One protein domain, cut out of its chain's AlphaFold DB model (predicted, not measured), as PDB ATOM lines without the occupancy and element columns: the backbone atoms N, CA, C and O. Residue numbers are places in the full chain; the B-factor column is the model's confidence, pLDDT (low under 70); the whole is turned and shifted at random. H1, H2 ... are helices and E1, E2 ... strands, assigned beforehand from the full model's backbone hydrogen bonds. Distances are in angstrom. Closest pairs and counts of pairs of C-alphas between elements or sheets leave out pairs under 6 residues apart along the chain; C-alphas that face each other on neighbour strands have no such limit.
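AT A GLANCE: This is residues 88 to 167 of the 312 residues of the protein "Hypothetical protein" of Meloidogyne enterolobii (UniProt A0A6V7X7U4). A three-stranded antiparallel sheet has one long helix, H2, packed slantwise on one face over E2 and E3, while H1 packs by its first residues on H2, off the sheet. The printed part has 80 residues with two named helices and three named strands, along the chain H1, E1, E2, E3, H2, and its class is mixed, helices and strands. The sheet order E1, E2, E3 is a meander, each strand the antiparallel neighbour of the one before. The whole is compact, with a radius of gyration of the C-alphas of 12.9 A, and spans 40 by 26 by 18 A.

HOW THE PARTS SIT: Start at H1, residues 97 to 108, which with residues 97 to 101 alone touches H2, residues 146 to 163; the closest C-alphas, of Pro 97 and Leu 155, are 5.3 A apart. They run the same way at a steep tilt of 56 degrees. H1 is not on the sheet. Next, E1, residues 115 to 119, and E2, residues 126 to 133, form a hairpin; find N 117 and O 128 at 3.2 A. E2 and E3, residues 137 to 143, form another, with N 133 and O 137 at 3.0 A. H2 is on this sheet at a height of 7.5 A; its closest C-alpha pair with E3 is Ala 143 and Ala 149, 4.7 A. In H1 and H2 every O i to N i+4 pair is within hydrogen-bond range.

IN THESE COORDINATES: Find C-alpha 97 at (114.733, 115.674, 83.890); from there H1 runs 16.8 A. E1 covers 12.8 A, E2 21.5 A and E3 19.8 A. H2 runs 25.8 A to C-alpha 163 at (124.141, 105.686, 78.043).

THE WHOLE: The C-alphas farthest apart, of Leu 88 and Val 120, are 40.7 A apart. The printed part has no cut, and no link is long. Look for pLDDT under 70 at residues 88 to 90, 118 to 138 and 167.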
ATOM      1  N   LEU A  88     131.842 116.244  82.396       48.91
ATOM      2  CA  LEU A  88     131.407 114.952  81.850       48.91
ATOM      3  C   LEU A  88     130.663 114.096  82.884       48.91
ATOM      4  O   LEU A  88     129.832 113.275  82.504       48.91
ATOM      5  N   ASN A  89     130.936 114.295  84.178       48.06
ATOM      6  CA  ASN A  89     130.362 113.493  85.259       48.06
ATOM      7  C   ASN A  89     129.162 114.162  85.957       48.06
ATOM      8  O   ASN A  89     128.457 113.527  86.742       48.06
ATOM      9  N   TYR A  90     128.893 115.444  85.682       58.72
ATOM     10  CA  TYR A  90     127.707 116.119  86.200       58.72
ATOM     11  C   TYR A  90     126.490 115.809  85.322       58.72
ATOM     12  O   TYR A  90     126.313 116.369  84.240       58.72
ATOM     13  N   ARG A  91     125.600 114.931  85.792       70.62
ATOM     14  CA  ARG A  91     124.328 114.634  85.118       70.62
ATOM     15  C   ARG A  91     123.381 115.838  85.204       70.62
ATOM     16  O   ARG A  91     122.522 115.924  86.076       70.62
ATOM     17  N   TYR A  92     123.519 116.790  84.279       72.69
ATOM     18  CA  TYR A  92     122.753 118.051  84.244       72.69
ATOM     19  C   TYR A  92     121.232 117.887  84.343       72.69
ATOM     20  O   TYR A  92     120.544 118.778  84.841       72.69
ATOM     21  N   TYR A  93     120.707 116.761  83.865       82.94
ATOM     22  CA  TYR A  93     119.284 116.442  83.874       82.94
ATOM     23  C   TYR A  93     118.765 115.946  85.235       82.94
ATOM     24  O   TYR A  93     117.561 115.773  85.375       82.94
ATOM     25  N   GLU A  94     119.612 115.742  86.252       84.25
ATOM     26  CA  GLU A  94     119.163 115.328  87.594       84.25
ATOM     27  C   GLU A  94     118.306 116.387  88.293       84.25
ATOM     28  O   GLU A  94     117.427 116.045  89.081       84.25
ATOM     29  N   LYS A  95     118.536 117.674  87.996       85.25
ATOM     30  CA  LYS A  95     117.747 118.773  88.572       85.25
ATOM     31  C   LYS A  95     116.342 118.824  87.982       85.25
ATOM     32  O   LYS A  95     115.374 118.845  88.734       85.25
ATOM     33  N   ASP A  96     116.250 118.808  86.651       88.00
ATOM     34  CA  ASP A  96     114.996 118.957  85.907       88.00
ATOM     35  C   ASP A  96     114.941 117.988  84.708       88.00
ATOM     36  O   ASP A  96     115.133 118.398  83.556       88.00
ATOM     37  N   PRO A  97     114.657 116.691  84.939       89.38
ATOM     38  CA  PRO A  97     114.733 115.674  83.890       89.38
ATOM     39  C   PRO A  97     113.647 115.843  82.824       89.38
ATOM     40  O   PRO A  97     113.884 115.542  81.660       89.38
ATOM     41  N   ILE A  98     112.469 116.358  83.194       88.12
ATOM     42  CA  ILE A  98     111.350 116.571  82.259       88.12
ATOM     43  C   ILE A  98     111.708 117.636  81.222       88.12
ATOM     44  O   ILE A  98     111.568 117.392  80.029       88.12
ATOM     45  N   HIS A  99     112.196 118.792  81.675       87.62
ATOM     46  CA  HIS A  99     112.539 119.901  80.787       87.62
ATOM     47  C   HIS A  99     113.692 119.534  79.848       87.62
ATOM     48  O   HIS A  99     113.696 119.883  78.668       87.62
ATOM     49  N   TRP A 100     114.669 118.791  80.374       87.00
ATOM     50  CA  TRP A 100     115.770 118.290  79.566       87.00
ATOM     51  C   TRP A 100     115.247 117.371  78.453       87.00
ATOM     52  O   TRP A 100     115.602 117.536  77.285       87.00
ATOM     53  N   LEU A 101     114.355 116.443  78.805       85.94
ATOM     54  CA  LEU A 101     113.771 115.490  77.873       85.94
ATOM     55  C   LEU A 101     112.893 116.168  76.805       85.94
ATOM     56  O   LEU A 101     113.027 115.830  75.632       85.94
ATOM     57  N   GLU A 102     112.084 117.170  77.165       86.12
ATOM     58  CA  GLU A 102     111.315 117.980  76.199       86.12
ATOM     59  C   GLU A 102     112.232 118.590  75.136       86.12
ATOM     60  O   GLU A 102     112.021 118.402  73.939       86.12
ATOM     61  N   ARG A 103     113.321 119.235  75.568       83.75
ATOM     62  CA  ARG A 103     114.294 119.861  74.665       83.75
ATOM     63  C   ARG A 103     114.987 118.858  73.739       83.75
ATOM     64  O   ARG A 103     115.400 119.216  72.633       83.75
ATOM     65  N   TYR A 104     115.176 117.620  74.196       82.56
ATOM     66  CA  TYR A 104     115.696 116.542  73.360       82.56
ATOM     67  C   TYR A 104     114.692 116.169  72.260       82.56
ATOM     68  O   TYR A 104     115.045 116.190  71.084       82.56
ATOM     69  N   PHE A 105     113.434 115.913  72.620       82.06
ATOM     70  CA  PHE A 105     112.389 115.526  71.669       82.06
ATOM     71  C   PHE A 105     112.036 116.638  70.665       82.06
ATOM     72  O   PHE A 105     111.869 116.351  69.479       82.06
ATOM     73  N   GLU A 106     112.032 117.907  71.088       83.50
ATOM     74  CA  GLU A 106     111.870 119.067  70.195       83.50
ATOM     75  C   GLU A 106     112.937 119.113  69.091       83.50
ATOM     76  O   GLU A 106     112.636 119.434  67.943       83.50
ATOM     77  N   ARG A 107     114.190 118.775  69.425       75.56
ATOM     78  CA  ARG A 107     115.306 118.737  68.471       75.56
ATOM     79  C   ARG A 107     115.173 117.588  67.481       75.56
ATOM     80  O   ARG A 107     115.408 117.790  66.295       75.56
ATOM     81  N   GLU A 108     114.824 116.405  67.974       77.94
ATOM     82  CA  GLU A 108     114.617 115.221  67.135       77.94
ATOM     83  C   GLU A 108     113.336 115.330  66.286       77.94
ATOM     84  O   GLU A 108     113.096 114.497  65.413       77.94
ATOM     85  N   GLY A 109     112.503 116.351  66.526       73.62
ATOM     86  CA  GLY A 109     111.233 116.545  65.828       73.62
ATOM     87  C   GLY A 109     110.188 115.482  66.180       73.62
ATOM     88  O   GLY A 109     109.279 115.230  65.390       73.62
ATOM     89  N   ALA A 110     110.322 114.844  67.345       75.94
ATOM     90  CA  ALA A 110     109.434 113.793  67.827       75.94
ATOM     91  C   ALA A 110     108.553 114.306  68.978       75.94
ATOM     92  O   ALA A 110     108.974 115.154  69.762       75.94
ATOM     93  N   SER A 111     107.317 113.805  69.091       70.38
ATOM     94  CA  SER A 111     106.426 114.186  70.192       70.38
ATOM     95  C   SER A 111     106.758 113.408  71.465       70.38
ATOM     96  O   SER A 111     106.983 112.198  71.443       70.38
ATOM     97  N   MET A 112     106.782 114.121  72.590       77.81
ATOM     98  CA  MET A 112     106.969 113.549  73.917       77.81
ATOM     99  C   MET A 112     105.612 113.397  74.599       77.81
ATOM    100  O   MET A 112     105.041 114.370  75.085       77.81
ATOM    101  N   ASP A 113     105.116 112.164  74.666       76.81
ATOM    102  CA  ASP A 113     103.826 111.843  75.275       76.81
ATOM    103  C   ASP A 113     104.005 110.837  76.415       76.81
ATOM    104  O   ASP A 113     104.657 109.807  76.254       76.81
ATOM    105  N   PHE A 114     103.391 111.117  77.570       79.88
ATOM    106  CA  PHE A 114     103.323 110.176  78.691       79.88
ATOM    107  C   PHE A 114     101.962 109.478  78.692       79.88
ATOM    108  O   PHE A 114     100.936 110.135  78.914       79.88
ATOM    109  N   ARG A 115     101.916 108.151  78.520       74.75
ATOM    110  CA  ARG A 115     100.697 107.388  78.831       74.75
ATOM    111  C   ARG A 115     100.714 107.009  80.296       74.75
ATOM    112  O   ARG A 115     101.753 106.698  80.854       74.75
ATOM    113  N   PHE A 116      99.544 106.988  80.919       74.12
ATOM    114  CA  PHE A 116      99.402 106.611  82.318       74.12
ATOM    115  C   PHE A 116      98.527 105.372  82.426       74.12
ATOM    116  O   PHE A 116      97.368 105.401  82.005       74.12
ATOM    117  N   THR A 117      99.051 104.300  83.018       72.75
ATOM    118  CA  THR A 117      98.250 103.123  83.377       72.75
ATOM    119  C   THR A 117      98.187 102.970  84.892       72.75
ATOM    120  O   THR A 117      99.161 103.208  85.612       72.75
ATOM    121  N   LYS A 118      96.995 102.631  85.398       65.81
ATOM    122  CA  LYS A 118      96.773 102.364  86.820       65.81
ATOM    123  C   LYS A 118      96.953 100.870  87.061       65.81
ATOM    124  O   LYS A 118      96.153 100.076  86.573       65.81
ATOM    125  N   THR A 119      97.978 100.506  87.820       61.44
ATOM    126  CA  THR A 119      98.208  99.115  88.230       61.44
ATOM    127  C   THR A 119      97.429  98.832  89.518       61.44
ATOM    128  O   THR A 119      97.318  99.709  90.375       61.44
ATOM    129  N   VAL A 120      96.834  97.643  89.639       55.72
ATOM    130  CA  VAL A 120      95.852  97.303  90.695       55.72
ATOM    131  C   VAL A 120      96.491  96.555  91.884       55.72
ATOM    132  O   VAL A 120      95.838  96.335  92.896       55.72
ATOM    133  N   GLU A 121      97.765  96.161  91.794       54.62
ATOM    134  CA  GLU A 121      98.314  95.060  92.610       54.62
ATOM    135  C   GLU A 121      98.941  95.434  93.967       54.62
ATOM    136  O   GLU A 121      99.420  94.555  94.676       54.62
ATOM    137  N   ALA A 122      98.890  96.690  94.406       41.53
ATOM    138  CA  ALA A 122      99.245  97.049  95.781       41.53
ATOM    139  C   ALA A 122      98.479  98.302  96.213       41.53
ATOM    140  O   ALA A 122      98.203  99.171  95.391       41.53
ATOM    141  N   ASN A 123      98.164  98.427  97.502       42.00
ATOM    142  CA  ASN A 123      97.508  99.604  98.096       42.00
ATOM    143  C   ASN A 123      98.347 100.907  98.045       42.00
ATOM    144  O   ASN A 123      98.018 101.862  98.737       42.00
ATOM    145  N   ASP A 124      99.357 100.982  97.180       39.56
ATOM    146  CA  ASP A 124     100.078 102.193  96.805       39.56
ATOM    147  C   ASP A 124      99.995 102.349  95.281       39.56
ATOM    148  O   ASP A 124     100.307 101.424  94.529       39.56
ATOM    149  N   LEU A 125      99.520 103.511  94.816       42.78
ATOM    150  CA  LEU A 125      99.261 103.803  93.403       42.78
ATOM    151  C   LEU A 125     100.522 103.578  92.547       42.78
ATOM    152  O   LEU A 125     101.355 104.459  92.438       42.78
ATOM    153  N   GLY A 126     100.663 102.436  91.882       40.31
ATOM    154  CA  GLY A 126     101.717 102.230  90.889       40.31
ATOM    155  C   GLY A 126     101.304 102.813  89.544       40.31
ATOM    156  O   GLY A 126     100.563 102.172  88.791       40.31
ATOM    157  N   LEU A 127     101.735 104.039  89.252       46.25
ATOM    158  CA  LEU A 127     101.485 104.685  87.972       46.25
ATOM    159  C   LEU A 127     102.639 104.391  87.015       46.25
ATOM    160  O   LEU A 127     103.740 104.883  87.246       46.25
ATOM    161  N   ILE A 128     102.383 103.606  85.968       51.00
ATOM    162  CA  ILE A 128     103.379 103.322  84.934       51.00
ATOM    163  C   ILE A 128     103.273 104.403  83.865       51.00
ATOM    164  O   ILE A 128     102.227 104.519  83.224       51.00
ATOM    165  N   SER A 129     104.334 105.193  83.691       51.28
ATOM    166  CA  SER A 129     104.470 106.066  82.526       51.28
ATOM    167  C   SER A 129     105.421 105.460  81.510       51.28
ATOM    168  O   SER A 129     106.566 105.190  81.866       51.28
ATOM    169  N   ASP A 130     104.940 105.221  80.291       51.84
ATOM    170  CA  ASP A 130     105.744 104.811  79.142       51.84
ATOM    171  C   ASP A 130     106.259 106.056  78.391       51.84
ATOM    172  O   ASP A 130     105.530 107.018  78.164       51.84
ATOM    173  N   VAL A 131     107.541 106.069  78.028       58.22
ATOM    174  CA  VAL A 131     108.095 107.034  77.063       58.22
ATOM    175  C   VAL A 131     108.750 106.229  75.950       58.22
ATOM    176  O   VAL A 131     109.572 105.348  76.220       58.22
ATOM    177  N   SER A 132     108.354 106.494  74.703       59.41
ATOM    178  CA  SER A 132     108.953 105.874  73.521       59.41
ATOM    179  C   SER A 132     110.195 106.662  73.121       59.41
ATOM    180  O   SER A 132     110.100 107.799  72.670       59.41
ATOM    181  N   LEU A 133     111.370 106.070  73.322       59.97
ATOM    182  CA  LEU A 133     112.654 106.674  72.978       59.97
ATOM    183  C   LEU A 133     113.221 105.877  71.810       59.97
ATOM    184  O   LEU A 133     113.622 104.725  71.976       59.97
ATOM    185  N   THR A 134     113.162 106.478  70.621       53.25
ATOM    186  CA  THR A 134     113.770 106.001  69.369       53.25
ATOM    187  C   THR A 134     113.443 104.544  69.001       53.25
ATOM    188  O   THR A 134     114.170 103.603  69.318       53.25
ATOM    189  N   GLY A 135     112.334 104.354  68.284       50.59
ATOM    190  CA  GLY A 135     112.084 103.196  67.415       50.59
ATOM    191  C   GLY A 135     111.753 101.844  68.063       50.59
ATOM    192  O   GLY A 135     111.123 101.026  67.399       50.59
ATOM    193  N   SER A 136     112.115 101.571  69.322       54.66
ATOM    194  CA  SER A 136     111.687 100.322  69.998       54.66
ATOM    195  C   SER A 136     111.803 100.297  71.527       54.66
ATOM    196  O   SER A 136     111.223  99.418  72.163       54.66
ATOM    197  N   THR A 137     112.514 101.240  72.147       61.41
ATOM    198  CA  THR A 137     112.724 101.245  73.600       61.41
ATOM    199  C   THR A 137     111.623 102.006  74.331       61.41
ATOM    200  O   THR A 137     111.525 103.229  74.242       61.41
ATOM    201  N   LEU A 138     110.802 101.270  75.083       67.94
ATOM    202  CA  LEU A 138     109.850 101.828  76.042       67.94
ATOM    203  C   LEU A 138     110.504 101.913  77.424       67.94
ATOM    204  O   LEU A 138     111.098 100.945  77.903       67.94
ATOM    205  N   VAL A 139     110.377 103.068  78.071       74.44
ATOM    206  CA  VAL A 139     110.812 103.275  79.458       74.44
ATOM    207  C   VAL A 139     109.598 103.356  80.352       74.44
ATOM    208  O   VAL A 139     108.755 104.212  80.136       74.44
ATOM    209  N   SER A 140     109.524 102.486  81.357       75.94
ATOM    210  CA  SER A 140     108.433 102.423  82.328       75.94
ATOM    211  C   SER A 140     108.951 102.648  83.748       75.94
ATOM    212  O   SER A 140     109.912 101.991  84.153       75.94
ATOM    213  N   ALA A 141     108.292 103.508  84.524       76.19
ATOM    214  CA  ALA A 141     108.566 103.712  85.950       76.19
ATOM    215  C   ALA A 141     107.266 103.653  86.752       76.19
ATOM    216  O   ALA A 141     106.263 104.148  86.260       76.19
ATOM    217  N   SER A 142     107.290 103.091  87.965       77.31
ATOM    218  CA  SER A 142     106.139 103.038  88.879       77.31
ATOM    219  C   SER A 142     106.364 103.980  90.060       77.31
ATOM    220  O   SER A 142     107.418 103.923  90.694       77.31
ATOM    221  N   ALA A 143     105.393 104.842  90.363       76.81
ATOM    222  CA  ALA A 143     105.460 105.741  91.516       76.81
ATOM    223  C   ALA A 143     104.058 106.107  92.048       76.81
ATOM    224  O   ALA A 143     103.122 106.154  91.247       76.81
ATOM    225  N   PRO A 144     103.936 106.474  93.347       74.69
ATOM    226  CA  PRO A 144     102.666 106.748  94.048       74.69
ATOM    227  C   PRO A 144     101.853 107.937  93.513       74.69
ATOM    228  O   PRO A 144     100.670 108.077  93.821       74.69
ATOM    229  N   SER A 145     102.470 108.838  92.749       81.00
ATOM    230  CA  SER A 145     101.837 110.071  92.271       81.00
ATOM    231  C   SER A 145     102.115 110.298  90.795       81.00
ATOM    232  O   SER A 145     103.202 109.987  90.311       81.00
ATOM    233  N   LYS A 146     101.161 110.940  90.104       80.00
ATOM    234  CA  LYS A 146     101.274 111.308  88.686       80.00
ATOM    235  C   LYS A 146     102.560 112.060  88.369       80.00
ATOM    236  O   LYS A 146     103.290 111.689  87.457       80.00
ATOM    237  N   ARG A 147     102.847 113.092  89.162       84.94
ATOM    238  CA  ARG A 147     104.027 113.939  88.971       84.94
ATOM    239  C   ARG A 147     105.329 113.197  89.273       84.94
ATOM    240  O   ARG A 147     106.314 113.400  88.577       84.94
ATOM    241  N   LEU A 148     105.332 112.337  90.294       84.38
ATOM    242  CA  LEU A 148     106.521 111.568  90.672       84.38
ATOM    243  C   LEU A 148     106.835 110.472  89.655       84.38
ATOM    244  O   LEU A 148     107.996 110.275  89.324       84.38
ATOM    245  N   ALA A 149     105.813 109.807  89.117       83.88
ATOM    246  CA  ALA A 149     105.987 108.817  88.059       83.88
ATOM    247  C   ALA A 149     106.554 109.458  86.795       83.88
ATOM    248  O   ALA A 149     107.500 108.937  86.215       83.88
ATOM    249  N   GLN A 150     106.030 110.635  86.435       85.25
ATOM    250  CA  GLN A 150     106.534 111.419  85.315       85.25
ATOM    251  C   GLN A 150     108.012 111.781  85.511       85.25
ATOM    252  O   GLN A 150     108.821 111.490  84.639       85.25
ATOM    253  N   LEU A 151     108.385 112.332  86.673       88.44
ATOM    254  CA  LEU A 151     109.781 112.653  86.997       88.44
ATOM    255  C   LEU A 151     110.691 111.418  86.948       88.44
ATOM    256  O   LEU A 151     111.755 111.475  86.335       88.44
ATOM    257  N   GLN A 152     110.269 110.304  87.548       87.31
ATOM    258  CA  GLN A 152     111.065 109.077  87.605       87.31
ATOM    259  C   GLN A 152     111.251 108.450  86.222       87.31
ATOM    260  O   GLN A 152     112.339 107.987  85.885       87.31
ATOM    261  N   CYS A 153     110.202 108.442  85.402       86.06
ATOM    262  CA  CYS A 153     110.295 107.955  84.035       86.06
ATOM    263  C   CYS A 153     111.165 108.867  83.172       86.06
ATOM    264  O   CYS A 153     112.019 108.366  82.446       86.06
ATOM    265  N   SER A 154     111.031 110.191  83.311       88.00
ATOM    266  CA  SER A 154     111.916 111.138  82.635       88.00
ATOM    267  C   SER A 154     113.374 110.949  83.032       88.00
ATOM    268  O   SER A 154     114.237 110.984  82.165       88.00
ATOM    269  N   LEU A 155     113.662 110.689  84.309       89.44
ATOM    270  CA  LEU A 155     115.026 110.430  84.761       89.44
ATOM    271  C   LEU A 155     115.598 109.160  84.114       89.44
ATOM    272  O   LEU A 155     116.667 109.213  83.517       89.44
ATOM    273  N   LEU A 156     114.855 108.048  84.144       87.50
ATOM    274  CA  LEU A 156     115.261 106.788  83.504       87.50
ATOM    275  C   LEU A 156     115.402 106.908  81.979       87.50
ATOM    276  O   LEU A 156     116.189 106.184  81.363       87.50
ATOM    277  N   ALA A 157     114.608 107.777  81.354       86.44
ATOM    278  CA  ALA A 157     114.722 108.101  79.941       86.44
ATOM    279  C   ALA A 157     116.024 108.862  79.666       86.44
ATOM    280  O   ALA A 157     116.788 108.452  78.793       86.44
ATOM    281  N   CYS A 158     116.315 109.904  80.449       86.69
ATOM    282  CA  CYS A 158     117.566 110.650  80.348       86.69
ATOM    283  C   CYS A 158     118.785 109.745  80.571       86.69
ATOM    284  O   CYS A 158     119.718 109.784  79.783       86.69
ATOM    285  N   GLU A 159     118.764 108.855  81.564       86.31
ATOM    286  CA  GLU A 159     119.861 107.902  81.786       86.31
ATOM    287  C   GLU A 159     120.096 106.967  80.596       86.31
ATOM    288  O   GLU A 159     121.239 106.678  80.248       86.31
ATOM    289  N   ARG A 160     119.025 106.501  79.942       84.25
ATOM    290  CA  ARG A 160     119.157 105.679  78.731       84.25
ATOM    291  C   ARG A 160     119.720 106.467  77.558       84.25
ATOM    292  O   ARG A 160     120.543 105.933  76.820       84.25
ATOM    293  N   LEU A 161     119.289 107.712  77.384       82.31
ATOM    294  CA  LEU A 161     119.821 108.583  76.341       82.31
ATOM    295  C   LEU A 161     121.286 108.960  76.612       82.31
ATOM    296  O   LEU A 161     122.063 109.064  75.666       82.31
ATOM    297  N   ASP A 162     121.680 109.129  77.876       82.56
ATOM    298  CA  ASP A 162     123.071 109.372  78.278       82.56
ATOM    299  C   ASP A 162     123.946 108.145  78.009       82.56
ATOM    300  O   ASP A 162     125.004 108.260  77.397       82.56
ATOM    301  N   ALA A 163     123.461 106.946  78.350       80.88
ATOM    302  CA  ALA A 163     124.141 105.686  78.043       80.88
ATOM    303  C   ALA A 163     124.269 105.424  76.530       80.88
ATOM    304  O   ALA A 163     125.201 104.752  76.093       80.88
ATOM    305  N   ALA A 164     123.342 105.957  75.731       77.56
ATOM    306  CA  ALA A 164     123.417 105.966  74.272       77.56
ATOM    307  C   ALA A 164     124.264 107.132  73.715       77.56
ATOM    308  O   ALA A 164     124.372 107.278  72.498       77.56
ATOM    309  N   CYS A 165     124.845 107.966  74.584       73.12
ATOM    310  CA  CYS A 165     125.600 109.181  74.265       73.12
ATOM    311  C   CYS A 165     124.817 110.233  73.453       73.12
ATOM    312  O   CYS A 165     125.413 111.116  72.836       73.12
ATOM    313  N   LEU A 166     123.482 110.187  73.471       75.31
ATOM    314  CA  LEU A 166     122.613 111.110  72.733       75.31
ATOM    315  C   LEU A 166     122.452 112.458  73.455       75.31
ATOM    316  O   LEU A 166     122.252 113.488  72.810       75.31
ATOM    317  N   LEU A 167     122.589 112.486  74.789       67.69
ATOM    318  CA  LEU A 167     122.471 113.726  75.569       67.69
ATOM    319  C   LEU A 167     123.736 114.597  75.523       67.69
ATOM    320  O   LEU A 167     123.638 115.825  75.458       67.69
TER     321      LEU A 167